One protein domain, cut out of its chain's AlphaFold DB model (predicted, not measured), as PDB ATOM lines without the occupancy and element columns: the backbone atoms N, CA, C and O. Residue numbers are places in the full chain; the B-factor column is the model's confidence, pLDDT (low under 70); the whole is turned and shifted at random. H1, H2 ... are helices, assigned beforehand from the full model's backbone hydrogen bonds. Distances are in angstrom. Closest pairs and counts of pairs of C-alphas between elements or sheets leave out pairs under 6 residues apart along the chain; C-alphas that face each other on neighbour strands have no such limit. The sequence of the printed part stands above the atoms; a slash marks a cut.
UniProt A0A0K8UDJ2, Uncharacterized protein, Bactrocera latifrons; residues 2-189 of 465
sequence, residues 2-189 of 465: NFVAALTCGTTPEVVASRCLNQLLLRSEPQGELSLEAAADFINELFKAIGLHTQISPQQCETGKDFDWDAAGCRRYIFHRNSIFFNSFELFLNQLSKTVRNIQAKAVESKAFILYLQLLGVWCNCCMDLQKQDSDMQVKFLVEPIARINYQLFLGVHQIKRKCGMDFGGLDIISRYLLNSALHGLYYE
ATOM      1  N   ASN A   2     201.830 172.598 185.449       89.19
ATOM      2  CA  ASN A   2     202.907 173.519 185.017       89.19
ATOM      3  C   ASN A   2     204.135 173.396 185.935       89.19
ATOM      4  O   ASN A   2     204.482 174.318 186.680       89.19
ATOM      5  N   PHE A   3     204.710 172.193 185.985       94.38
ATOM      6  CA  PHE A   3     205.824 171.896 186.883       94.38
ATOM      7  C   PHE A   3     207.157 172.423 186.349       94.38
ATOM      8  O   PHE A   3     208.013 172.770 187.158       94.38
ATOM      9  N   VAL A   4     207.324 172.572 185.031       94.69
ATOM     10  CA  VAL A   4     208.548 173.136 184.447       94.69
ATOM     11  C   VAL A   4     208.714 174.585 184.886       94.69
ATOM     12  O   VAL A   4     209.759 174.939 185.426       94.69
ATOM     13  N   ALA A   5     207.678 175.419 184.740       94.25
ATOM     14  CA  ALA A   5     207.764 176.812 185.181       94.25
ATOM     15  C   ALA A   5     207.964 176.915 186.699       94.25
ATOM     16  O   ALA A   5     208.793 177.697 187.158       94.25
ATOM     17  N   ALA A   6     207.256 176.095 187.483       94.50
ATOM     18  CA  ALA A   6     207.375 176.111 188.939       94.50
ATOM     19  C   ALA A   6     208.798 175.775 189.420       94.50
ATOM     20  O   ALA A   6     209.310 176.452 190.315       94.50
ATOM     21  N   LEU A   7     209.433 174.760 188.822       96.00
ATOM     22  CA  LEU A   7     210.813 174.372 189.125       96.00
ATOM     23  C   LEU A   7     211.813 175.443 188.667       96.00
ATOM     24  O   LEU A   7     212.720 175.782 189.422       96.00
ATOM     25  N   THR A   8     211.616 176.037 187.486       93.12
ATOM     26  CA  THR A   8     212.455 177.142 186.986       93.12
ATOM     27  C   THR A   8     212.396 178.373 187.892       93.12
ATOM     28  O   THR A   8     213.407 179.038 188.096       93.12
ATOM     29  N   CYS A   9     211.241 178.650 188.503       93.44
ATOM     30  CA  CYS A   9     211.081 179.717 189.495       93.44
ATOM     31  C   CYS A   9     211.609 179.356 190.899       93.44
ATOM     32  O   CYS A   9     211.394 180.120 191.838       93.44
ATOM     33  N   GLY A  10     212.266 178.205 191.076       91.81
ATOM     34  CA  GLY A  10     212.885 177.803 192.343       91.81
ATOM     35  C   GLY A  10     211.936 177.150 193.353       91.81
ATOM     36  O   GLY A  10     212.289 177.019 194.525       91.81
ATOM     37  N   THR A  11     210.736 176.723 192.941       95.25
ATOM     38  CA  THR A  11     209.847 175.963 193.838       95.25
ATOM     39  C   THR A  11     210.467 174.600 194.143       95.25
ATOM     40  O   THR A  11     210.892 173.888 193.236       95.25
ATOM     41  N   THR A  12     210.465 174.194 195.414       96.25
ATOM     42  CA  THR A  12     211.037 172.907 195.838       96.25
ATOM     43  C   THR A  12     210.324 171.711 195.183       96.25
ATOM     44  O   THR A  12     209.082 171.712 195.145       96.25
ATOM     45  N   PRO A  13     211.050 170.658 194.762       96.94
ATOM     46  CA  PRO A  13     210.477 169.477 194.111       96.94
ATOM     47  C   PRO A  13     209.315 168.813 194.867       96.94
ATOM     48  O   PRO A  13     208.349 168.368 194.251       96.94
ATOM     49  N   GLU A  14     209.356 168.789 196.201       96.69
ATOM     50  CA  GLU A  14     208.334 168.197 197.077       96.69
ATOM     51  C   GLU A  14     206.976 168.903 196.950       96.69
ATOM     52  O   GLU A  14     205.918 168.265 196.873       96.69
ATOM     53  N   VAL A  15     207.008 170.237 196.905       96.44
ATOM     54  CA  VAL A  15     205.815 171.080 196.765       96.44
ATOM     55  C   VAL A  15     205.233 170.922 195.365       96.44
ATOM     56  O   VAL A  15     204.019 170.772 195.219       96.44
ATOM     57  N   VAL A  16     206.087 170.902 194.337       97.06
ATOM     58  CA  VAL A  16     205.659 170.703 192.946       97.06
ATOM     59  C   VAL A  16     205.030 169.321 192.761       97.06
ATOM     60  O   VAL A  16     203.944 169.225 192.195       97.06
ATOM     61  N   ALA A  17     205.636 168.268 193.315       97.12
ATOM     62  CA  ALA A  17     205.100 166.907 193.308       97.12
ATOM     63  C   ALA A  17     203.709 166.819 193.954       97.12
ATOM     64  O   ALA A  17     202.781 166.256 193.375       97.12
ATOM     65  N   SER A  18     203.546 167.422 195.134       95.38
ATOM     66  CA  SER A  18     202.266 167.439 195.855       95.38
ATOM     67  C   SER A  18     201.182 168.190 195.077       95.38
ATOM     68  O   SER A  18     200.058 167.708 194.947       95.38
ATOM     69  N   ARG A  19     201.524 169.347 194.492       95.75
ATOM     70  CA  ARG A  19     200.610 170.120 193.634       95.75
ATOM     71  C   ARG A  19     200.220 169.351 192.375       95.75
ATOM     72  O   ARG A  19     199.045 169.345 192.025       95.75
ATOM     73  N   CYS A  20     201.181 168.699 191.725       96.06
ATOM     74  CA  CYS A  20     200.955 167.888 190.532       96.06
ATOM     75  C   CYS A  20     199.961 166.755 190.819       96.06
ATOM     76  O   CYS A  20     198.989 166.589 190.086       96.06
ATOM     77  N   LEU A  21     200.151 166.030 191.926       95.69
ATOM     78  CA  LEU A  21     199.254 164.941 192.308       95.69
ATOM     79  C   LEU A  21     197.855 165.437 192.696       95.69
ATOM     80  O   LEU A  21     196.862 164.845 192.285       95.69
ATOM     81  N   ASN A  22     197.757 166.546 193.432       94.25
ATOM     82  CA  ASN A  22     196.461 167.139 193.764       94.25
ATOM     83  C   ASN A  22     195.717 167.614 192.509       94.25
ATOM     84  O   ASN A  22     194.516 167.398 192.397       94.25
ATOM     85  N   GLN A  23     196.420 168.214 191.540       94.81
ATOM     86  CA  GLN A  23     195.827 168.585 190.252       94.81
ATOM     87  C   GLN A  23     195.348 167.361 189.468       94.81
ATOM     88  O   GLN A  23     194.269 167.414 188.884       94.81
ATOM     89  N   LEU A  24     196.117 166.265 189.479       94.88
ATOM     90  CA  LEU A  24     195.719 165.004 188.852       94.88
ATOM     91  C   LEU A  24     194.417 164.475 189.466       94.88
ATOM     92  O   LEU A  24     193.488 164.144 188.733       94.88
ATOM     93  N   LEU A  25     194.343 164.439 190.800       94.19
ATOM     94  CA  LEU A  25     193.175 163.967 191.544       94.19
ATOM     95  C   LEU A  25     191.937 164.829 191.286       94.19
ATOM     96  O   LEU A  25     190.901 164.281 190.931       94.19
ATOM     97  N   LEU A  26     192.062 166.155 191.414       94.38
ATOM     98  CA  LEU A  26     190.954 167.098 191.231       94.38
ATOM     99  C   LEU A  26     190.384 167.043 189.811       94.38
ATOM    100  O   LEU A  26     189.174 167.025 189.625       94.38
ATOM    101  N   ARG A  27     191.246 166.989 188.790       93.88
ATOM    102  CA  ARG A  27     190.792 166.940 187.390       93.88
ATOM    103  C   ARG A  27     190.183 165.595 187.003       93.88
ATOM    104  O   ARG A  27     189.328 165.557 186.131       93.88
ATOM    105  N   SER A  28     190.603 164.519 187.662       93.25
ATOM    106  CA  SER A  28     190.099 163.150 187.463       93.25
ATOM    107  C   SER A  28     188.925 162.810 188.403       93.25
ATOM    108  O   SER A  28     188.423 161.683 188.437       93.25
ATOM    109  N   GLU A  29     188.498 163.752 189.248       90.62
ATOM    110  CA  GLU A  29     187.372 163.566 190.161       90.62
ATOM    111  C   GLU A  29     186.035 163.423 189.419       90.62
ATOM    112  O   GLU A  29     185.366 162.419 189.670       90.62
ATOM    113  N   PRO A  30     185.678 164.305 188.455       86.50
ATOM    114  CA  PRO A  30     184.366 164.275 187.802       86.50
ATOM    115  C   PRO A  30     184.105 163.010 186.978       86.50
ATOM    116  O   PRO A  30     182.969 162.562 186.882       86.50
ATOM    117  N   GLN A  31     185.150 162.446 186.369       83.00
ATOM    118  CA  GLN A  31     185.052 161.302 185.454       83.00
ATOM    119  C   GLN A  31     185.239 159.955 186.160       83.00
ATOM    120  O   GLN A  31     185.011 158.913 185.560       83.00
ATOM    121  N   GLY A  32     185.710 159.946 187.411       81.81
ATOM    122  CA  GLY A  32     186.108 158.714 188.102       81.81
ATOM    123  C   GLY A  32     187.427 158.098 187.604       81.81
ATOM    124  O   GLY A  32     188.084 157.408 188.382       81.81
ATOM    125  N   GLU A  33     187.850 158.418 186.382       89.81
ATOM    126  CA  GLU A  33     189.026 157.893 185.675       89.81
ATOM    127  C   GLU A  33     190.054 158.993 185.347       89.81
ATOM    128  O   GLU A  33     189.848 160.162 185.678       89.81
ATOM    129  N   LEU A  34     191.180 158.625 184.717       92.25
ATOM    130  CA  LEU A  34     192.228 159.564 184.306       92.25
ATOM    131  C   LEU A  34     191.678 160.651 183.378       92.25
ATOM    132  O   LEU A  34     191.274 160.381 182.251       92.25
ATOM    133  N   SER A  35     191.772 161.903 183.821       95.31
ATOM    134  CA  SER A  35     191.506 163.055 182.961       95.31
ATOM    135  C   SER A  35     192.525 163.118 181.820       95.31
ATOM    136  O   SER A  35     193.720 163.325 182.052       95.31
ATOM    137  N   LEU A  36     192.050 162.990 180.579       93.56
ATOM    138  CA  LEU A  36     192.893 163.066 179.380       93.56
ATOM    139  C   LEU A  36     193.560 164.439 179.218       93.56
ATOM    140  O   LEU A  36     194.693 164.521 178.755       93.56
ATOM    141  N   GLU A  37     192.912 165.517 179.670       93.75
ATOM    142  CA  GLU A  37     193.523 166.853 179.735       93.75
ATOM    143  C   GLU A  37     194.677 166.902 180.739       93.75
ATOM    144  O   GLU A  37     195.728 167.481 180.469       93.75
ATOM    145  N   ALA A  38     194.505 166.282 181.911       94.06
ATOM    146  CA  ALA A  38     195.573 166.177 182.898       94.06
ATOM    147  C   ALA A  38     196.742 165.328 182.375       94.06
ATOM    148  O   ALA A  38     197.897 165.668 182.638       94.06
ATOM    149  N   ALA A  39     196.445 164.262 181.625       94.56
ATOM    150  CA  ALA A  39     197.445 163.428 180.977       94.56
ATOM    151  C   ALA A  39     198.222 164.214 179.914       94.56
ATOM    152  O   ALA A  39     199.436 164.344 180.041       94.56
ATOM    153  N   ALA A  40     197.539 164.814 178.937       94.75
ATOM    154  CA  ALA A  40     198.160 165.618 177.885       94.75
ATOM    155  C   ALA A  40     199.053 166.733 178.458       94.75
ATOM    156  O   ALA A  40     200.212 166.866 178.064       94.75
ATOM    157  N   ASP A  41     198.566 167.475 179.458       95.06
ATOM    158  CA  ASP A  41     199.347 168.500 180.158       95.06
ATOM    159  C   ASP A  41     200.632 167.940 180.782       95.06
ATOM    160  O   ASP A  41     201.697 168.551 180.688       95.06
ATOM    161  N   PHE A  42     200.535 166.797 181.466       95.62
ATOM    162  CA  PHE A  42     201.678 166.173 182.122       95.62
ATOM    163  C   PHE A  42     202.726 165.711 181.106       95.62
ATOM    164  O   PHE A  42     203.911 165.982 181.290       95.62
ATOM    165  N   ILE A  43     202.292 165.058 180.026       95.31
ATOM    166  CA  ILE A  43     203.173 164.562 178.964       95.31
ATOM    167  C   ILE A  43     203.875 165.724 178.254       95.31
ATOM    168  O   ILE A  43     205.095 165.698 178.099       95.31
ATOM    169  N   ASN A  44     203.134 166.772 177.882       94.19
ATOM    170  CA  ASN A  44     203.718 167.960 177.259       94.19
ATOM    171  C   ASN A  44     204.734 168.642 178.188       94.19
ATOM    172  O   ASN A  44     205.794 169.070 177.733       94.19
ATOM    173  N   GLU A  45     204.475 168.705 179.497       95.56
ATOM    174  CA  GLU A  45     205.443 169.251 180.455       95.56
ATOM    175  C   GLU A  45     206.678 168.348 180.649       95.56
ATOM    176  O   GLU A  45     207.770 168.873 180.863       95.56
ATOM    177  N   LEU A  46     206.562 167.016 180.523       95.69
ATOM    178  CA  LEU A  46     207.725 166.114 180.531       95.69
ATOM    179  C   LEU A  46     208.634 166.366 179.322       95.69
ATOM    180  O   LEU A  46     209.848 166.493 179.484       95.69
ATOM    181  N   PHE A  47     208.059 166.497 178.124       93.12
ATOM    182  CA  PHE A  47     208.823 166.837 176.922       93.12
ATOM    183  C   PHE A  47     209.416 168.245 176.999       93.12
ATOM    184  O   PHE A  47     210.592 168.457 176.694       93.12
ATOM    185  N   LYS A  48     208.660 169.205 177.529       92.81
ATOM    186  CA  LYS A  48     209.152 170.563 177.757       92.81
ATOM    187  C   LYS A  48     210.314 170.607 178.749       92.81
ATOM    188  O   LYS A  48     211.229 171.404 178.554       92.81
ATOM    189  N   ALA A  49     210.331 169.747 179.770       93.88
ATOM    190  CA  ALA A  49     211.440 169.653 180.725       93.88
ATOM    191  C   ALA A  49     212.766 169.245 180.059       93.88
ATOM    192  O   ALA A  49     213.838 169.624 180.530       93.88
ATOM    193  N   ILE A  50     212.708 168.509 178.947       91.81
ATOM    194  CA  ILE A  50     213.888 168.151 178.150       91.81
ATOM    195  C   ILE A  50     214.111 169.128 176.985       91.81
ATOM    196  O   ILE A  50     215.025 168.934 176.193       91.81
ATOM    197  N   GLY A  51     213.314 170.193 176.873       89.12
ATOM    198  CA  GLY A  51     213.430 171.204 175.819       89.12
ATOM    199  C   GLY A  51     212.737 170.841 174.503       89.12
ATOM    200  O   GLY A  51     212.930 171.548 173.518       89.12
ATOM    201  N   LEU A  52     211.928 169.779 174.466       87.56
ATOM    202  CA  LEU A  52     211.121 169.428 173.299       87.56
ATOM    203  C   LEU A  52     209.743 170.087 173.410       87.56
ATOM    204  O   LEU A  52     209.094 170.023 174.451       87.56
ATOM    205  N   HIS A  53     209.305 170.772 172.358       83.62
ATOM    206  CA  HIS A  53     207.991 171.413 172.328       83.62
ATOM    207  C   HIS A  53     207.017 170.498 171.597       83.62
ATOM    208  O   HIS A  53     207.167 170.256 170.404       83.62
ATOM    209  N   THR A  54     206.035 169.981 172.328       84.44
ATOM    210  CA  THR A  54     204.992 169.095 171.806       84.44
ATOM    211  C   THR A  54     203.620 169.720 172.036       84.44
ATOM    212  O   THR A  54     203.436 170.504 172.969       84.44
ATOM    213  N   GLN A  55     202.656 169.379 171.182       86.81
ATOM    214  CA  GLN A  55     201.253 169.786 171.317       86.81
ATOM    215  C   GLN A  55     200.347 168.556 171.372       86.81
ATOM    216  O   GLN A  55     199.364 168.458 170.645       86.81
ATOM    217  N   ILE A  56     200.697 167.596 172.233       90.31
ATOM    218  CA  ILE A  56     199.905 166.377 172.393       90.31
ATOM    219  C   ILE A  56     198.533 166.759 172.945       90.31
ATOM    220  O   ILE A  56     198.446 167.428 173.980       90.31
ATOM    221  N   SER A  57     197.478 166.346 172.249       92.75
ATOM    222  CA  SER A  57     196.094 166.625 172.619       92.75
ATOM    223  C   SER A  57     195.493 165.508 173.487       92.75
ATOM    224  O   SER A  57     195.961 164.365 173.451       92.75
ATOM    225  N   PRO A  58     194.412 165.793 174.239       92.38
ATOM    226  CA  PRO A  58     193.682 164.768 174.986       92.38
ATOM    227  C   PRO A  58     193.213 163.597 174.108       92.38
ATOM    228  O   PRO A  58     193.264 162.450 174.544       92.38
ATOM    229  N   GLN A  59     192.812 163.868 172.859       90.81
ATOM    230  CA  GLN A  59     192.359 162.847 171.909       90.81
ATOM    231  C   GLN A  59     193.489 161.890 171.504       90.81
ATOM    232  O   GLN A  59     193.263 160.694 171.352       90.81
ATOM    233  N   GLN A  60     194.723 162.386 171.373       89.75
ATOM    234  CA  GLN A  60     195.884 161.537 171.080       89.75
ATOM    235  C   GLN A  60     196.267 160.658 172.277       89.75
ATOM    236  O   GLN A  60     196.713 159.523 172.112       89.75
ATOM    237  N   CYS A  61     196.060 161.148 173.503       90.44
ATOM    238  CA  CYS A  61     196.237 160.325 174.698       90.44
ATOM    239  C   CYS A  61     195.238 159.157 174.755       90.44
ATOM    240  O   CYS A  61     195.602 158.091 175.250       90.44
ATOM    241  N   GLU A  62     194.017 159.341 174.246       87.75
ATOM    242  CA  GLU A  62     192.986 158.296 174.177       87.75
ATOM    243  C   GLU A  62     193.336 157.201 173.162       87.75
ATOM    244  O   GLU A  62     193.229 156.014 173.472       87.75
ATOM    245  N   THR A  63     193.803 157.576 171.964       84.94
ATOM    246  CA  THR A  63     194.212 156.600 170.940       84.94
ATOM    247  C   THR A  63     195.468 155.836 171.351       84.94
ATOM    248  O   THR A  63     195.624 154.670 170.983       84.94
ATOM    249  N   GLY A  64     196.368 156.481 172.101       81.62
ATOM    250  CA  GLY A  64     197.619 155.892 172.583       81.62
ATOM    251  C   GLY A  64     198.621 155.558 171.472       81.62
ATOM    252  O   GLY A  64     199.550 154.785 171.702       81.62
ATOM    253  N   LYS A  65     198.419 156.101 170.268       81.19
ATOM    254  CA  LYS A  65     199.233 155.888 169.065       81.19
ATOM    255  C   LYS A  65     199.017 157.031 168.074       81.19
ATOM    256  O   LYS A  65     198.024 157.753 168.195       81.19
ATOM    257  N   ASP A  66     199.895 157.109 167.077       82.56
ATOM    258  CA  ASP A  66     199.807 158.070 165.972       82.56
ATOM    259  C   ASP A  66     199.852 159.520 166.495       82.56
ATOM    260  O   ASP A  66     199.043 160.376 166.127       82.56
ATOM    261  N   PHE A  67     200.782 159.782 167.420       85.38
ATOM    262  CA  PHE A  67     200.976 161.123 167.963       85.38
ATOM    263  C   PHE A  67     201.567 162.035 166.879       85.38
ATOM    264  O   PHE A  67     202.409 161.627 166.078       85.38
ATOM    265  N   ASP A  68     201.109 163.284 166.860       84.38
ATOM    266  CA  ASP A  68     201.543 164.296 165.898       84.38
ATOM    267  C   ASP A  68     202.854 164.919 166.382       84.38
ATOM    268  O   ASP A  68     202.884 165.890 167.144       84.38
ATOM    269  N   TRP A  69     203.953 164.271 166.011       85.12
ATOM    270  CA  TRP A  69     205.291 164.748 166.313       85.12
ATOM    271  C   TRP A  69     205.724 165.774 165.267       85.12
ATOM    272  O   TRP A  69     205.731 165.488 164.068       85.12
ATOM    273  N   ASP A  70     206.190 166.942 165.715       82.06
ATOM    274  CA  ASP A  70     206.864 167.900 164.836       82.06
ATOM    275  C   ASP A  70     208.188 167.302 164.332       82.06
ATOM    276  O   ASP A  70     209.247 167.449 164.949       82.06
ATOM    277  N   ALA A  71     208.135 166.622 163.185       78.12
ATOM    278  CA  ALA A  71     209.289 165.963 162.590       78.12
ATOM    279  C   ALA A  71     210.447 166.938 162.315       78.12
ATOM    280  O   ALA A  71     211.615 166.552 162.402       78.12
ATOM    281  N   ALA A  72     210.155 168.204 161.992       78.50
ATOM    282  CA  ALA A  72     211.182 169.209 161.739       78.50
ATOM    283  C   ALA A  72     211.869 169.648 163.040       78.50
ATOM    284  O   ALA A  72     213.101 169.757 163.073       78.50
ATOM    285  N   GLY A  73     211.091 169.851 164.105       78.50
ATOM    286  CA  GLY A  73     211.586 170.123 165.452       78.50
ATOM    287  C   GLY A  73     212.412 168.964 166.014       78.50
ATOM    288  O   GLY A  73     213.550 169.170 166.436       78.50
ATOM    289  N   CYS A  74     211.897 167.733 165.933       78.94
ATOM    290  CA  CYS A  74     212.582 166.524 166.400       78.94
ATOM    291  C   CYS A  74     213.924 166.295 165.687       78.94
ATOM    292  O   CYS A  74     214.917 165.987 166.342       78.94
ATOM    293  N   ARG A  75     213.997 166.516 164.365       77.50
ATOM    294  CA  ARG A  75     215.244 166.371 163.584       77.50
ATOM    295  C   ARG A  75     216.339 167.366 163.972       77.50
ATOM    296  O   ARG A  75     217.516 167.091 163.760       77.50
ATOM    297  N   ARG A  76     215.968 168.543 164.484       77.94
ATOM    298  CA  ARG A  76     216.906 169.607 164.890       77.94
ATOM    299  C   ARG A  76     217.167 169.628 166.392       77.94
ATOM    300  O   ARG A  76     217.949 170.456 166.859       77.94
ATOM    301  N   TYR A  77     216.503 168.757 167.141       83.94
ATOM    302  CA  TYR A  77     216.605 168.716 168.584       83.94
ATOM    303  C   TYR A  77     217.997 168.245 169.018       83.94
ATOM    304  O   TYR A  77     218.489 167.202 168.587       83.94
ATOM    305  N   ILE A  78     218.606 169.012 169.917       82.31
ATOM    306  CA  ILE A  78     219.843 168.656 170.602       82.31
ATOM    307  C   ILE A  78     219.560 168.793 172.089       82.31
ATOM    308  O   ILE A  78     219.176 169.866 172.561       82.31
ATOM    309  N   PHE A  79     219.751 167.706 172.831       86.81
ATOM    310  CA  PHE A  79     219.572 167.746 174.270       86.81
ATOM    311  C   PHE A  79     220.679 168.588 174.910       86.81
ATOM    312  O   PHE A  79     221.861 168.264 174.811       86.81
ATOM    313  N   HIS A  80     220.287 169.668 175.589       85.31
ATOM    314  CA  HIS A  80     221.190 170.460 176.413       85.31
ATOM    315  C   HIS A  80     220.764 170.395 177.878       85.31
ATOM    316  O   HIS A  80     219.729 170.934 178.281       85.31
ATOM    317  N   ARG A  81     221.583 169.733 178.696       86.00
ATOM    318  CA  ARG A  81     221.302 169.555 180.118       86.00
ATOM    319  C   ARG A  81     221.675 170.807 180.916       86.00
ATOM    320  O   ARG A  81     222.821 170.986 181.318       86.00
ATOM    321  N   ASN A  82     220.679 171.620 181.265       88.00
ATOM    322  CA  ASN A  82     220.827 172.591 182.353       88.00
ATOM    323  C   ASN A  82     220.887 171.840 183.693       88.00
ATOM    324  O   ASN A  82     219.861 171.391 184.203       88.00
ATOM    325  N   SER A  83     222.083 171.688 184.262       86.12
ATOM    326  CA  SER A  83     222.320 170.854 185.448       86.12
ATOM    327  C   SER A  83     221.473 171.249 186.665       86.12
ATOM    328  O   SER A  83     220.959 170.369 187.351       86.12
ATOM    329  N   ILE A  84     221.269 172.546 186.915       88.12
ATOM    330  CA  ILE A  84     220.516 173.049 188.077       88.12
ATOM    331  C   ILE A  84     219.036 172.670 187.963       88.12
ATOM    332  O   ILE A  84     218.469 172.048 188.869       88.12
ATOM    333  N   PHE A  85     218.417 173.018 186.832       93.56
ATOM    334  CA  PHE A  85     217.015 172.692 186.576       93.56
ATOM    335  C   PHE A  85     216.812 171.177 186.524       93.56
ATOM    336  O   PHE A  85     215.927 170.645 187.191       93.56
ATOM    337  N   PHE A  86     217.656 170.468 185.773       92.56
ATOM    338  CA  PHE A  86     217.440 169.053 185.505       92.56
ATOM    339  C   PHE A  86     217.609 168.189 186.758       92.56
ATOM    340  O   PHE A  86     216.838 167.256 186.957       92.56
ATOM    341  N   ASN A  87     218.542 168.528 187.655       92.25
ATOM    342  CA  ASN A  87     218.648 167.847 188.950       92.25
ATOM    343  C   ASN A  87     217.374 168.055 189.791       92.25
ATOM    344  O   ASN A  87     216.887 167.125 190.431       92.25
ATOM    345  N   SER A  88     216.799 169.262 189.764       95.25
ATOM    346  CA  SER A  88     215.540 169.564 190.461       95.25
ATOM    347  C   SER A  88     214.356 168.810 189.845       95.25
ATOM    348  O   SER A  88     213.485 168.321 190.565       95.25
ATOM    349  N   PHE A  89     214.349 168.660 188.521       96.88
ATOM    350  CA  PHE A  89     213.361 167.879 187.782       96.88
ATOM    351  C   PHE A  89     213.449 166.373 188.085       96.88
ATOM    352  O   PHE A  89     212.433 165.750 188.390       96.88
ATOM    353  N   GLU A  90     214.648 165.788 188.105       94.81
ATOM    354  CA  GLU A  90     214.852 164.385 188.500       94.81
ATOM    355  C   GLU A  90     214.398 164.127 189.945       94.81
ATOM    356  O   GLU A  90     213.741 163.123 190.239       94.81
ATOM    357  N   LEU A  91     214.689 165.060 190.858       95.00
ATOM    358  CA  LEU A  91     214.179 165.014 192.227       95.00
ATOM    359  C   LEU A  91     212.649 165.107 192.262       95.00
ATOM    360  O   LEU A  91     212.022 164.377 193.026       95.00
ATOM    361  N   PHE A  92     212.033 165.943 191.424       97.50
ATOM    362  CA  PHE A  92     210.576 166.053 191.329       97.50
ATOM    363  C   PHE A  92     209.924 164.723 190.935       97.50
ATOM    364  O   PHE A  92     208.977 164.311 191.606       97.50
ATOM    365  N   LEU A  93     210.447 164.013 189.929       97.38
ATOM    366  CA  LEU A  93     209.913 162.708 189.508       97.38
ATOM    367  C   LEU A  93     209.964 161.674 190.648       97.38
ATOM    368  O   LEU A  93     208.999 160.938 190.897       97.38
ATOM    369  N   ASN A  94     211.062 161.677 191.409       94.12
ATOM    370  CA  ASN A  94     211.201 160.850 192.607       94.12
ATOM    371  C   ASN A  94     210.202 161.243 193.707       94.12
ATOM    372  O   ASN A  94     209.581 160.370 194.323       94.12
ATOM    373  N   GLN A  95     210.024 162.543 193.965       96.62
ATOM    374  CA  GLN A  95     209.080 163.027 194.974       96.62
ATOM    375  C   GLN A  95     207.628 162.747 194.578       96.62
ATOM    376  O   GLN A  95     206.847 162.355 195.440       96.62
ATOM    377  N   LEU A  96     207.268 162.856 193.295       96.81
ATOM    378  CA  LEU A  96     205.934 162.515 192.791       96.81
ATOM    379  C   LEU A  96     205.589 161.059 193.117       96.81
ATOM    380  O   LEU A  96     204.583 160.787 193.777       96.81
ATOM    381  N   SER A  97     206.488 160.138 192.769       95.19
ATOM    382  CA  SER A  97     206.337 158.715 193.093       95.19
ATOM    383  C   SER A  97     206.270 158.463 194.602       95.19
ATOM    384  O   SER A  97     205.476 157.649 195.079       95.19
ATOM    385  N   LYS A  98     207.083 159.176 195.393       94.81
ATOM    386  CA  LYS A  98     207.073 159.085 196.858       94.81
ATOM    387  C   LYS A  98     205.752 159.565 197.460       94.81
ATOM    388  O   LYS A  98     205.273 158.928 198.399       94.81
ATOM    389  N   THR A  99     205.161 160.637 196.941       94.94
ATOM    390  CA  THR A  99     203.855 161.133 197.392       94.94
ATOM    391  C   THR A  99     202.764 160.110 197.094       94.94
ATOM    392  O   THR A  99     202.029 159.742 198.010       94.94
ATOM    393  N   VAL A 100     202.722 159.561 195.873       93.94
ATOM    394  CA  VAL A 100     201.784 158.486 195.498       93.94
ATOM    395  C   VAL A 100     201.934 157.282 196.427       93.94
ATOM    396  O   VAL A 100     200.957 156.817 197.006       93.94
ATOM    397  N   ARG A 101     203.171 156.829 196.662       92.19
ATOM    398  CA  ARG A 101     203.466 155.731 197.591       92.19
ATOM    399  C   ARG A 101     202.942 155.988 199.000       92.19
ATOM    400  O   ARG A 101     202.428 155.077 199.637       92.19
ATOM    401  N   ASN A 102     203.127 157.199 199.521       92.31
ATOM    402  CA  ASN A 102     202.710 157.537 200.879       92.31
ATOM    403  C   ASN A 102     201.180 157.564 201.019       92.31
ATOM    404  O   ASN A 102     200.677 157.271 202.101       92.31
ATOM    405  N   ILE A 103     200.454 157.910 199.951       90.88
ATOM    406  CA  ILE A 103     198.990 157.804 199.904       90.88
ATOM    407  C   ILE A 103     198.582 156.329 199.815       90.88
ATOM    408  O   ILE A 103     197.773 155.876 200.620       90.88
ATOM    409  N   GLN A 104     199.208 155.563 198.919       88.94
ATOM    410  CA  GLN A 104     198.955 154.130 198.753       88.94
ATOM    411  C   GLN A 104     199.229 153.322 200.029       88.94
ATOM    412  O   GLN A 104     198.510 152.388 200.347       88.94
ATOM    413  N   ALA A 105     200.241 153.691 200.815       86.50
ATOM    414  CA  ALA A 105     200.528 153.027 202.085       86.50
ATOM    415  C   ALA A 105     199.409 153.195 203.134       86.50
ATOM    416  O   ALA A 105     199.396 152.465 204.122       86.50
ATOM    417  N   LYS A 106     198.495 154.158 202.949       88.12
ATOM    418  CA  LYS A 106     197.368 154.425 203.858       88.12
ATOM    419  C   LYS A 106     196.047 153.818 203.381       88.12
ATOM    420  O   LYS A 106     195.115 153.748 204.173       88.12
ATOM    421  N   ALA A 107     195.952 153.420 202.114       79.31
ATOM    422  CA  ALA A 107     194.735 152.884 201.519       79.31
ATOM    423  C   ALA A 107     195.083 151.824 200.468       79.31
ATOM    424  O   ALA A 107     195.847 152.097 199.542       79.31
ATOM    425  N   VAL A 108     194.494 150.633 200.601       72.44
ATOM    426  CA  VAL A 108     194.576 149.589 199.568       72.44
ATOM    427  C   VAL A 108     193.994 150.165 198.274       72.44
ATOM    428  O   VAL A 108     192.916 150.744 198.297       72.44
ATOM    429  N   GLU A 109     194.758 150.069 197.184       76.38
ATOM    430  CA  GLU A 109     194.432 150.637 195.859       76.38
ATOM    431  C   GLU A 109     193.862 152.068 195.875       76.38
ATOM    432  O   GLU A 109     192.772 152.351 195.384       76.38
ATOM    433  N   SER A 110     194.622 153.018 196.422       87.44
ATOM    434  CA  SER A 110     194.235 154.428 196.396       87.44
ATOM    435  C   SER A 110     193.991 154.933 194.964       87.44
ATOM    436  O   SER A 110     194.769 154.660 194.046       87.44
ATOM    437  N   LYS A 111     192.962 155.772 194.778       89.50
ATOM    438  CA  LYS A 111     192.677 156.427 193.486       89.50
ATOM    439  C   LYS A 111     193.907 157.161 192.928       89.50
ATOM    440  O   LYS A 111     194.165 157.118 191.731       89.50
ATOM    441  N   ALA A 112     194.716 157.767 193.801       91.62
ATOM    442  CA  ALA A 112     195.978 158.415 193.433       91.62
ATOM    443  C   ALA A 112     196.967 157.461 192.748       91.62
ATOM    444  O   ALA A 112     197.623 157.844 191.783       91.62
ATOM    445  N   PHE A 113     197.073 156.228 193.242       90.94
ATOM    446  CA  PHE A 113     197.940 155.209 192.665       90.94
ATOM    447  C   PHE A 113     197.437 154.740 191.301       90.94
ATOM    448  O   PHE A 113     198.218 154.734 190.354       90.94
ATOM    449  N   ILE A 114     196.145 154.423 191.180       90.62
ATOM    450  CA  ILE A 114     195.547 153.967 189.915       90.62
ATOM    451  C   ILE A 114     195.741 155.025 188.822       90.62
ATOM    452  O   ILE A 114     196.274 154.720 187.755       90.62
ATOM    453  N   LEU A 115     195.394 156.282 189.115       93.31
ATOM    454  CA  LEU A 115     195.549 157.392 188.170       93.31
ATOM    455  C   LEU A 115     197.014 157.632 187.797       93.31
ATOM    456  O   LEU A 115     197.318 157.905 186.639       93.31
ATOM    457  N   TYR A 116     197.935 157.505 188.757       93.94
ATOM    458  CA  TYR A 116     199.365 157.615 188.482       93.94
ATOM    459  C   TYR A 116     199.852 156.510 187.538       93.94
ATOM    460  O   TYR A 116     200.601 156.795 186.609       93.94
ATOM    461  N   LEU A 117     199.404 155.263 187.713       91.50
ATOM    462  CA  LEU A 117     199.762 154.180 186.793       91.50
ATOM    463  C   LEU A 117     199.175 154.372 185.398       91.50
ATOM    464  O   LEU A 117     199.884 154.159 184.420       91.50
ATOM    465  N   GLN A 118     197.917 154.800 185.295       92.44
ATOM    466  CA  GLN A 118     197.306 155.122 184.004       92.44
ATOM    467  C   GLN A 118     198.094 156.235 183.297       92.44
ATOM    468  O   GLN A 118     198.415 156.107 182.118       92.44
ATOM    469  N   LEU A 119     198.498 157.273 184.037       95.00
ATOM    470  CA  LEU A 119     199.328 158.365 183.528       95.00
ATOM    471  C   LEU A 119     200.688 157.872 183.010       95.00
ATOM    472  O   LEU A 119     201.121 158.270 181.929       95.00
ATOM    473  N   LEU A 120     201.349 156.974 183.749       95.50
ATOM    474  CA  LEU A 120     202.586 156.338 183.290       95.50
ATOM    475  C   LEU A 120     202.359 155.451 182.061       95.50
ATOM    476  O   LEU A 120     203.216 155.412 181.187       95.50
ATOM    477  N   GLY A 121     201.210 154.780 181.961       93.88
ATOM    478  CA  GLY A 121     200.816 154.031 180.768       93.88
ATOM    479  C   GLY A 121     200.743 154.920 179.524       93.88
ATOM    480  O   GLY A 121     201.328 154.580 178.496       93.88
ATOM    481  N   VAL A 122     200.112 156.097 179.636       94.25
ATOM    482  CA  VAL A 122     200.073 157.096 178.551       94.25
ATOM    483  C   VAL A 122     201.485 157.548 178.173       94.25
ATOM    484  O   VAL A 122     201.817 157.604 176.990       94.25
ATOM    485  N   TRP A 123     202.350 157.803 179.159       95.56
ATOM    486  CA  TRP A 123     203.750 158.158 178.914       95.56
ATOM    487  C   TRP A 123     204.531 157.066 178.175       95.56
ATOM    488  O   TRP A 123     205.229 157.363 177.203       95.56
ATOM    489  N   CYS A 124     204.374 155.803 178.578       94.38
ATOM    490  CA  CYS A 124     204.983 154.672 177.884       94.38
ATOM    491  C   CYS A 124     204.505 154.588 176.427       94.38
ATOM    492  O   CYS A 124     205.327 154.398 175.533       94.38
ATOM    493  N   ASN A 125     203.206 154.780 176.172       92.81
ATOM    494  CA  ASN A 125     202.649 154.793 174.817       92.81
ATOM    495  C   ASN A 125     203.253 155.908 173.954       92.81
ATOM    496  O   ASN A 125     203.672 155.642 172.830       92.81
ATOM    497  N   CYS A 126     203.384 157.120 174.505       91.88
ATOM    498  CA  CYS A 126     204.027 158.242 173.816       91.88
ATOM    499  C   CYS A 126     205.481 157.916 173.447       91.88
ATOM    500  O   CYS A 126     205.899 158.122 172.311       91.88
ATOM    501  N   CYS A 127     206.255 157.367 174.390       90.56
ATOM    502  CA  CYS A 127     207.647 156.993 174.141       90.56
ATOM    503  C   CYS A 127     207.771 155.878 173.091       90.56
ATOM    504  O   CYS A 127     208.655 155.938 172.241       90.56
ATOM    505  N   MET A 128     206.890 154.870 173.127       88.94
ATOM    506  CA  MET A 128     206.869 153.787 172.138       88.94
ATOM    507  C   MET A 128     206.541 154.294 170.737       88.94
ATOM    508  O   MET A 128     207.164 153.854 169.772       88.94
ATOM    509  N   ASP A 129     205.566 155.191 170.614       88.69
ATOM    510  CA  ASP A 129     205.193 155.782 169.333       88.69
ATOM    511  C   ASP A 129     206.340 156.621 168.758       88.69
ATOM    512  O   ASP A 129     206.763 156.394 167.627       88.69
ATOM    513  N   LEU A 130     206.945 157.482 169.581       85.38
ATOM    514  CA  LEU A 130     208.106 158.284 169.201       85.38
ATOM    515  C   LEU A 130     209.288 157.417 168.732       85.38
ATOM    516  O   LEU A 130     209.925 157.725 167.728       85.38
ATOM    517  N   GLN A 131     209.563 156.305 169.422       79.88
ATOM    518  CA  GLN A 131     210.618 155.359 169.036       79.88
ATOM    519  C   GLN A 131     210.332 154.653 167.703       79.88
ATOM    520  O   GLN A 131     211.266 154.383 166.951       79.88
ATOM    521  N   LYS A 132     209.068 154.353 167.376       79.38
ATOM    522  CA  LYS A 132     208.711 153.759 166.073       79.38
ATOM    523  C   LYS A 132     208.995 154.706 164.913       79.38
ATOM    524  O   LYS A 132     209.328 154.240 163.830       79.38
ATOM    525  N   GLN A 133     208.885 156.010 165.144       72.25
ATOM    526  CA  GLN A 133     209.128 157.029 164.125       72.25
ATOM    527  C   GLN A 133     210.624 157.387 163.975       72.25
ATOM    528  O   GLN A 133     210.994 158.199 163.125       72.25
ATOM    529  N   ASP A 134     211.515 156.742 164.744       66.19
ATOM    530  CA  ASP A 134     212.961 157.007 164.745       66.19
ATOM    531  C   ASP A 134     213.650 156.666 163.407       66.19
ATOM    532  O   ASP A 134     214.601 157.347 163.013       66.19
ATOM    533  N   SER A 135     213.137 155.688 162.643       58.84
ATOM    534  CA  SER A 135     213.667 155.368 161.303       58.84
ATOM    535  C   SER A 135     213.546 156.540 160.324       58.84
ATOM    536  O   SER A 135     214.434 156.736 159.493       58.84
ATOM    537  N   ASP A 136     212.492 157.347 160.467       58.62
ATOM    538  CA  ASP A 136     212.157 158.439 159.549       58.62
ATOM    539  C   ASP A 136     212.611 159.810 160.077       58.62
ATOM    540  O   ASP A 136     212.806 160.757 159.302       58.62
ATOM    541  N   MET A 137     212.802 159.943 161.394       59.69
ATOM    542  CA  MET A 137     213.136 161.212 162.047       59.69
ATOM    543  C   MET A 137     214.576 161.316 162.581       59.69
ATOM    544  O   MET A 137     214.993 162.426 162.900       59.69
ATOM    545  N   GLN A 138     215.353 160.225 162.628       60.66
ATOM    546  CA  GLN A 138     216.749 160.203 163.111       60.66
ATOM    547  C   GLN A 138     216.940 160.829 164.510       60.66
ATOM    548  O   GLN A 138     217.842 161.639 164.740       60.66
ATOM    549  N   VAL A 139     216.118 160.448 165.481       61.84
ATOM    550  CA  VAL A 139     215.935 161.144 166.763       61.84
ATOM    551  C   VAL A 139     216.895 160.675 167.861       61.84
ATOM    552  O   VAL A 139     216.570 160.663 169.052       61.84
ATOM    553  N   LYS A 140     218.141 160.353 167.490       65.62
ATOM    554  CA  LYS A 140     219.182 159.833 168.403       65.62
ATOM    555  C   LYS A 140     219.423 160.704 169.644       65.62
ATOM    556  O   LYS A 140     219.879 160.194 170.666       65.62
ATOM    557  N   PHE A 141     219.120 162.000 169.566       74.44
ATOM    558  CA  PHE A 141     219.289 162.957 170.661       74.44
ATOM    559  C   PHE A 141     218.170 162.919 171.716       74.44
ATOM    560  O   PHE A 141     218.376 163.446 172.805       74.44
ATOM    561  N   LEU A 142     217.018 162.286 171.448       84.69
ATOM    562  CA  LEU A 142     215.950 162.118 172.449       84.69
ATOM    563  C   LEU A 142     216.130 160.881 173.333       84.69
ATOM    564  O   LEU A 142     215.555 160.812 174.418       84.69
ATOM    565  N   VAL A 143     216.943 159.916 172.906       87.31
ATOM    566  CA  VAL A 143     217.119 158.648 173.625       87.31
ATOM    567  C   VAL A 143     217.693 158.874 175.029       87.31
ATOM    568  O   VAL A 143     217.170 158.320 175.994       87.31
ATOM    569  N   GLU A 144     218.721 159.714 175.173       89.50
ATOM    570  CA  GLU A 144     219.330 160.018 176.474       89.50
ATOM    571  C   GLU A 144     218.365 160.705 177.464       89.50
ATOM    572  O   GLU A 144     218.177 160.177 178.566       89.50
ATOM    573  N   PRO A 145     217.733 161.853 177.140       91.69
ATOM    574  CA  PRO A 145     216.833 162.516 178.082       91.69
ATOM    575  C   PRO A 145     215.615 161.659 178.450       91.69
ATOM    576  O   PRO A 145     215.200 161.668 179.612       91.69
ATOM    577  N   ILE A 146     215.078 160.867 177.513       93.38
ATOM    578  CA  ILE A 146     213.986 159.922 177.795       93.38
ATOM    579  C   ILE A 146     214.462 158.814 178.740       93.38
ATOM    580  O   ILE A 146     213.775 158.517 179.719       93.38
ATOM    581  N   ALA A 147     215.651 158.246 178.516       93.62
ATOM    582  CA  ALA A 147     216.222 157.245 179.414       93.62
ATOM    583  C   ALA A 147     216.409 157.789 180.841       93.62
ATOM    584  O   ALA A 147     216.116 157.085 181.808       93.62
ATOM    585  N   ARG A 148     216.813 159.061 180.992       93.56
ATOM    586  CA  ARG A 148     216.938 159.737 182.298       93.56
ATOM    587  C   ARG A 148     215.589 159.872 183.010       93.56
ATOM    588  O   ARG A 148     215.506 159.557 184.196       93.56
ATOM    589  N   ILE A 149     214.533 160.286 182.302       95.88
ATOM    590  CA  ILE A 149     213.166 160.352 182.853       95.88
ATOM    591  C   ILE A 149     212.697 158.957 183.269       95.88
ATOM    592  O   ILE A 149     212.279 158.751 184.410       95.88
ATOM    593  N   ASN A 150     212.815 157.986 182.362       96.44
ATOM    594  CA  ASN A 150     212.342 156.621 182.576       96.44
ATOM    595  C   ASN A 150     213.078 155.924 183.709       96.44
ATOM    596  O   ASN A 150     212.455 155.190 184.472       96.44
ATOM    597  N   TYR A 151     214.358 156.236 183.895       95.94
ATOM    598  CA  TYR A 151     215.107 155.802 185.058       95.94
ATOM    599  C   TYR A 151     214.478 156.314 186.366       95.94
ATOM    600  O   TYR A 151     214.175 155.499 187.235       95.94
ATOM    601  N   GLN A 152     214.189 157.618 186.506       96.00
ATOM    602  CA  GLN A 152     213.554 158.145 187.732       96.00
ATOM    603  C   GLN A 152     212.163 157.558 187.977       96.00
ATOM    604  O   GLN A 152     211.814 157.209 189.107       96.00
ATOM    605  N   LEU A 153     211.360 157.435 186.918       96.12
ATOM    606  CA  LEU A 153     210.025 156.851 187.011       96.12
ATOM    607  C   LEU A 153     210.102 155.376 187.425       96.12
ATOM    608  O   LEU A 153     209.354 154.952 188.309       96.12
ATOM    609  N   PHE A 154     211.052 154.615 186.872       94.75
ATOM    610  CA  PHE A 154     211.336 153.238 187.278       94.75
ATOM    611  C   PHE A 154     211.707 153.152 188.765       94.75
ATOM    612  O   PHE A 154     211.133 152.332 189.484       94.75
ATOM    613  N   LEU A 155     212.603 154.020 189.261       92.75
ATOM    614  CA  LEU A 155     212.961 154.065 190.686       92.75
ATOM    615  C   LEU A 155     211.727 154.246 191.572       92.75
ATOM    616  O   LEU A 155     211.562 153.562 192.587       92.75
ATOM    617  N   GLY A 156     210.857 155.171 191.180       91.81
ATOM    618  CA  GLY A 156     209.616 155.464 191.872       91.81
ATOM    619  C   GLY A 156     208.649 154.283 191.902       91.81
ATOM    620  O   GLY A 156     208.209 153.865 192.979       91.81
ATOM    621  N   VAL A 157     208.362 153.714 190.730       90.75
ATOM    622  CA  VAL A 157     207.484 152.549 190.548       90.75
ATOM    623  C   VAL A 157     207.997 151.346 191.336       90.75
ATOM    624  O   VAL A 157     207.240 150.744 192.101       90.75
ATOM    625  N   HIS A 158     209.295 151.046 191.249       88.81
ATOM    626  CA  HIS A 158     209.914 149.968 192.013       88.81
ATOM    627  C   HIS A 158     209.717 150.175 193.523       88.81
ATOM    628  O   HIS A 158     209.394 149.234 194.258       88.81
ATOM    629  N   GLN A 159     209.908 151.395 194.031       88.19
ATOM    630  CA  GLN A 159     209.716 151.674 195.455       88.19
ATOM    631  C   GLN A 159     208.255 151.524 195.897       88.19
ATOM    632  O   GLN A 159     208.020 151.115 197.039       88.19
ATOM    633  N   ILE A 160     207.290 151.856 195.034       88.00
ATOM    634  CA  ILE A 160     205.863 151.639 195.300       88.00
ATOM    635  C   ILE A 160     205.570 150.140 195.372       88.00
ATOM    636  O   ILE A 160     205.079 149.682 196.405       88.00
ATOM    637  N   LYS A 161     205.957 149.372 194.341       84.38
ATOM    638  CA  LYS A 161     205.769 147.912 194.287       84.38
ATOM    639  C   LYS A 161     206.283 147.241 195.559       84.38
ATOM    640  O   LYS A 161     205.568 146.477 196.201       84.38
ATOM    641  N   ARG A 162     207.497 147.609 195.980       81.00
ATOM    642  CA  ARG A 162     208.133 147.067 197.186       81.00
ATOM    643  C   ARG A 162     207.353 147.371 198.467       81.00
ATOM    644  O   ARG A 162     207.170 146.478 199.284       81.00
ATOM    645  N   LYS A 163     207.000 148.638 198.716       81.69
ATOM    646  CA  LYS A 163     206.448 149.042 200.024       81.69
ATOM    647  C   LYS A 163     204.974 148.700 200.191       81.69
ATOM    648  O   LYS A 163     204.527 148.579 201.324       81.69
ATOM    649  N   CYS A 164     204.245 148.592 199.088       78.44
ATOM    650  CA  CYS A 164     202.801 148.400 199.112       78.44
ATOM    651  C   CYS A 164     202.384 146.955 198.796       78.44
ATOM    652  O   CYS A 164     201.205 146.659 198.914       78.44
ATOM    653  N   GLY A 165     203.320 146.064 198.428       64.25
ATOM    654  CA  GLY A 165     203.036 144.638 198.204       64.25
ATOM    655  C   GLY A 165     202.028 144.385 197.080       64.25
ATOM    656  O   GLY A 165     201.214 143.476 197.184       64.25
ATOM    657  N   MET A 166     202.044 145.229 196.047       66.56
ATOM    658  CA  MET A 166     201.003 145.270 195.017       66.56
ATOM    659  C   MET A 166     201.251 144.228 193.923       66.56
ATOM    660  O   MET A 166     202.339 144.212 193.341       66.56
ATOM    661  N   ASP A 167     200.218 143.454 193.587       63.00
ATOM    662  CA  ASP A 167     200.161 142.592 192.401       63.00
ATOM    663  C   ASP A 167     199.136 143.158 191.406       63.00
ATOM    664  O   ASP A 167     198.002 142.702 191.293       63.00
ATOM    665  N   PHE A 168     199.512 144.257 190.747       62.53
ATOM    666  CA  PHE A 168     198.705 144.868 189.694       62.53
ATOM    667  C   PHE A 168     199.369 144.564 188.352       62.53
ATOM    668  O   PHE A 168     200.450 145.085 188.079       62.53
ATOM    669  N   GLY A 169     198.741 143.754 187.494       66.56
ATOM    670  CA  GLY A 169     199.364 143.275 186.249       66.56
ATOM    671  C   GLY A 169     199.904 144.386 185.331       66.56
ATOM    672  O   GLY A 169     200.951 144.225 184.705       66.56
ATOM    673  N   GLY A 170     199.259 145.560 185.309       74.50
ATOM    674  CA  GLY A 170     199.736 146.727 184.552       74.50
ATOM    675  C   GLY A 170     201.026 147.359 185.101       74.50
ATOM    676  O   GLY A 170     201.797 147.943 184.342       74.50
ATOM    677  N   LEU A 171     201.304 147.208 186.400       81.38
ATOM    678  CA  LEU A 171     202.490 147.756 187.065       81.38
ATOM    679  C   LEU A 171     203.766 147.085 186.558       81.38
ATOM    680  O   LEU A 171     204.780 147.753 186.377       81.38
ATOM    681  N   ASP A 172     203.707 145.780 186.301       83.00
ATOM    682  CA  ASP A 172     204.852 144.999 185.837       83.00
ATOM    683  C   ASP A 172     205.209 145.322 184.390       83.00
ATOM    684  O   ASP A 172     206.389 145.444 184.058       83.00
ATOM    685  N   ILE A 173     204.195 145.550 183.551       86.75
ATOM    686  CA  ILE A 173     204.375 146.004 182.168       86.75
ATOM    687  C   ILE A 173     205.029 147.390 182.152       86.75
ATOM    688  O   ILE A 173     206.051 147.577 181.491       86.75
ATOM    689  N   ILE A 174     204.489 148.339 182.927       91.12
ATOM    690  CA  ILE A 174     205.043 149.696 183.041       91.12
ATOM    691  C   ILE A 174     206.473 149.642 183.587       91.12
ATOM    692  O   ILE A 174     207.381 150.223 182.999       91.12
ATOM    693  N   SER A 175     206.704 148.912 184.680       89.75
ATOM    694  CA  SER A 175     208.023 148.806 185.308       89.75
ATOM    695  C   SER A 175     209.067 148.230 184.351       89.75
ATOM    696  O   SER A 175     210.183 148.745 184.296       89.75
ATOM    697  N   ARG A 176     208.718 147.183 183.594       89.00
ATOM    698  CA  ARG A 176     209.626 146.567 182.620       89.00
ATOM    699  C   ARG A 176     209.925 147.510 181.459       89.00
ATOM    700  O   ARG A 176     211.083 147.632 181.069       89.00
ATOM    701  N   TYR A 177     208.915 148.206 180.935       92.56
ATOM    702  CA  TYR A 177     209.129 149.197 179.880       92.56
ATOM    703  C   TYR A 177     210.069 150.316 180.341       92.56
ATOM    704  O   TYR A 177     211.050 150.615 179.661       92.56
ATOM    705  N   LEU A 178     209.805 150.898 181.515       95.19
ATOM    706  CA  LEU A 178     210.621 151.980 182.065       95.19
ATOM    707  C   LEU A 178     212.070 151.534 182.289       95.19
ATOM    708  O   LEU A 178     212.986 152.277 181.942       95.19
ATOM    709  N   LEU A 179     212.287 150.317 182.805       94.31
ATOM    710  CA  LEU A 179     213.628 149.753 182.961       94.31
ATOM    711  C   LEU A 179     214.333 149.594 181.611       94.31
ATOM    712  O   LEU A 179     215.429 150.119 181.437       94.31
ATOM    713  N   ASN A 180     213.698 148.928 180.645       92.25
ATOM    714  CA  ASN A 180     214.281 148.706 179.321       92.25
ATOM    715  C   ASN A 180     214.613 150.025 178.621       92.25
ATOM    716  O   ASN A 180     215.684 150.169 178.036       92.25
ATOM    717  N   SER A 181     213.730 151.019 178.737       92.88
ATOM    718  CA  SER A 181     213.977 152.349 178.195       92.88
ATOM    719  C   SER A 181     215.144 153.055 178.903       92.88
ATOM    720  O   SER A 181     216.013 153.622 178.244       92.88
ATOM    721  N   ALA A 182     215.229 152.955 180.234       94.75
ATOM    722  CA  ALA A 182     216.334 153.508 181.016       94.75
ATOM    723  C   ALA A 182     217.695 152.896 180.644       94.75
ATOM    724  O   ALA A 182     218.704 153.602 180.628       94.75
ATOM    725  N   LEU A 183     217.740 151.604 180.296       93.38
ATOM    726  CA  LEU A 183     218.975 150.925 179.889       93.38
ATOM    727  C   LEU A 183     219.619 151.543 178.639       93.38
ATOM    728  O   LEU A 183     220.843 151.490 178.509       93.38
ATOM    729  N   HIS A 184     218.852 152.195 177.758       90.81
ATOM    730  CA  HIS A 184     219.428 152.922 176.622       90.81
ATOM    731  C   HIS A 184     220.315 154.099 177.050       90.81
ATOM    732  O   HIS A 184     221.251 154.447 176.332       90.81
ATOM    733  N   GLY A 185     220.104 154.661 178.244       90.75
ATOM    734  CA  GLY A 185     220.962 155.711 178.796       90.75
ATOM    735  C   GLY A 185     222.397 155.244 179.066       90.75
ATOM    736  O   GLY A 185     223.306 156.065 179.119       90.75
ATOM    737  N   LEU A 186     222.641 153.929 179.158       91.81
ATOM    738  CA  LEU A 186     223.992 153.380 179.313       91.81
ATOM    739  C   LEU A 186     224.875 153.612 178.075       91.81
ATOM    740  O   LEU A 186     226.095 153.579 178.198       91.81
ATOM    741  N   TYR A 187     224.309 153.874 176.897       89.75
ATOM    742  CA  TYR A 187     225.099 154.192 175.700       89.75
ATOM    743  C   TYR A 187     225.668 155.626 175.706       89.75
ATOM    744  O   TYR A 187     226.465 155.956 174.831       89.75
ATOM    745  N   TYR A 188     225.285 156.462 176.679       88.44
ATOM    746  CA  TYR A 188     225.629 157.885 176.738       88.44
ATOM    747  C   TYR A 188     226.580 158.182 177.897       88.44
ATOM    748  O   TYR A 188     226.324 157.794 179.036       88.44
ATOM    749  N   GLU A 189     227.664 158.908 177.619       86.19
ATOM    750  CA  GLU A 189     228.779 159.099 178.554       86.19
ATOM    751  C   GLU A 189     228.373 159.782 179.870       86.19
ATOM    752  O   GLU A 189     228.754 159.309 180.943       86.19
TER     753      GLU A 189
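What this domain is: This is residues 2 to 189 of the 465 residues of an uncharacterized protein of Bactrocera latifrons (UniProt A0A0K8UDJ2). Picture a stack of helices three layers deep. The long helices H6 and H7 make a V in the middle, joined where residues 100 to 104 meet residues 112 to 116; H1, H2 and H3 pack on one side of the V, the hairpin of H9 and H10 packs on the other, and the short helices H5 and H8 meet at one end, far from the middle. The printed part has 188 residues with ten named helices, H1 to H10 in order along the chain, and no named strand; the class is all helix. It is compact, with a radius of gyration of the C-alphas of 15.8 A and spans of 46 by 35 by 29 A.

How they stand to each other: Start at H1, residues 3 to 8, which forms a hairpin with H2, residues 13 to 27: their closest C-alphas, Phe 3 and Val 16, are 6.2 A apart. H2 forms a second hairpin with H3, residues 36 to 49, and the two only just touch, with 3 pairs of C-alphas within 8 A, the closest being Leu 24 and Ala 38 at 6.1 A. H1 touches H3 with residues 45 to 49 of H3 alone, closest at the C-alphas of Val 4 and Ala 49, 5.9 A apart. Next look at H4, residues 58 to 63, which touches H3 about perpendicular at 82 degrees, with the C-alphas of Leu 36 and Pro 58 closest at 4.8 A. H5, residues 71 to 76, is apart from H4. H6, residues 83 to 104, touches H2 at a steep tilt of 53 degrees, the same way, with the C-alphas of Pro 13 and Phe 92 closest at 4.4 A. H6 forms a hairpin with H7, residues 111 to 132, at a steep tilt of 44 degrees, and their closest C-alphas are Val 100 and Phe 113, 5.8 A apart. H7 only just touches H3, with 3 pairs of C-alphas within 8 A, the closest being Ala 39 and Leu 119 at 6.0 A. H8, residues 134 to 137, and H7 meet only through their link; H8 only just touches H5, with 3 pairs within 8 A, closest at the C-alphas of Arg 75 and Met 137, 5.8 A apart. H9, residues 143 to 164, touches H6 at a shallow tilt of 26 degrees, the same way, with the C-alphas of Ser 97 and Gly 156 closest at 4.8 A. H6, H7 and H9 are an up and down bundle, each helix running against the one before it. H10, residues 169 to 187, forms a hairpin with H9, with the C-alphas of Ala 147 and Ala 182 closest at 4.1 A. Every O i to N i+4 pair is within hydrogen-bond range in H1 to H7 and H9, but 10 of 15 are in H10; H8 is too short for such a pair, and its 1 pair of O i to N i+3 is not within range.

Where its parts are: Find C-alpha 3 at (205.824, 171.896, 186.883), where H1 begins. H2 is 21.0 A long and H3 19.7 A. From C-alpha 83 at (222.320, 170.854, 185.448), H6 runs 31.7 A; H7 is 31.9 A long and H9 31.0 A. H10 runs 29.9 A and ends at C-alpha 187, (225.099, 154.192, 175.700).

The domain as a whole: The two C-alphas farthest apart are those of Lys 106 and Asp 136, at 46.9 A. The printed part has no cut, and none of its links is long. The mean pLDDT of the printed part is 88.4; look for values under 70 at residues 134 to 140 and 165 to 169.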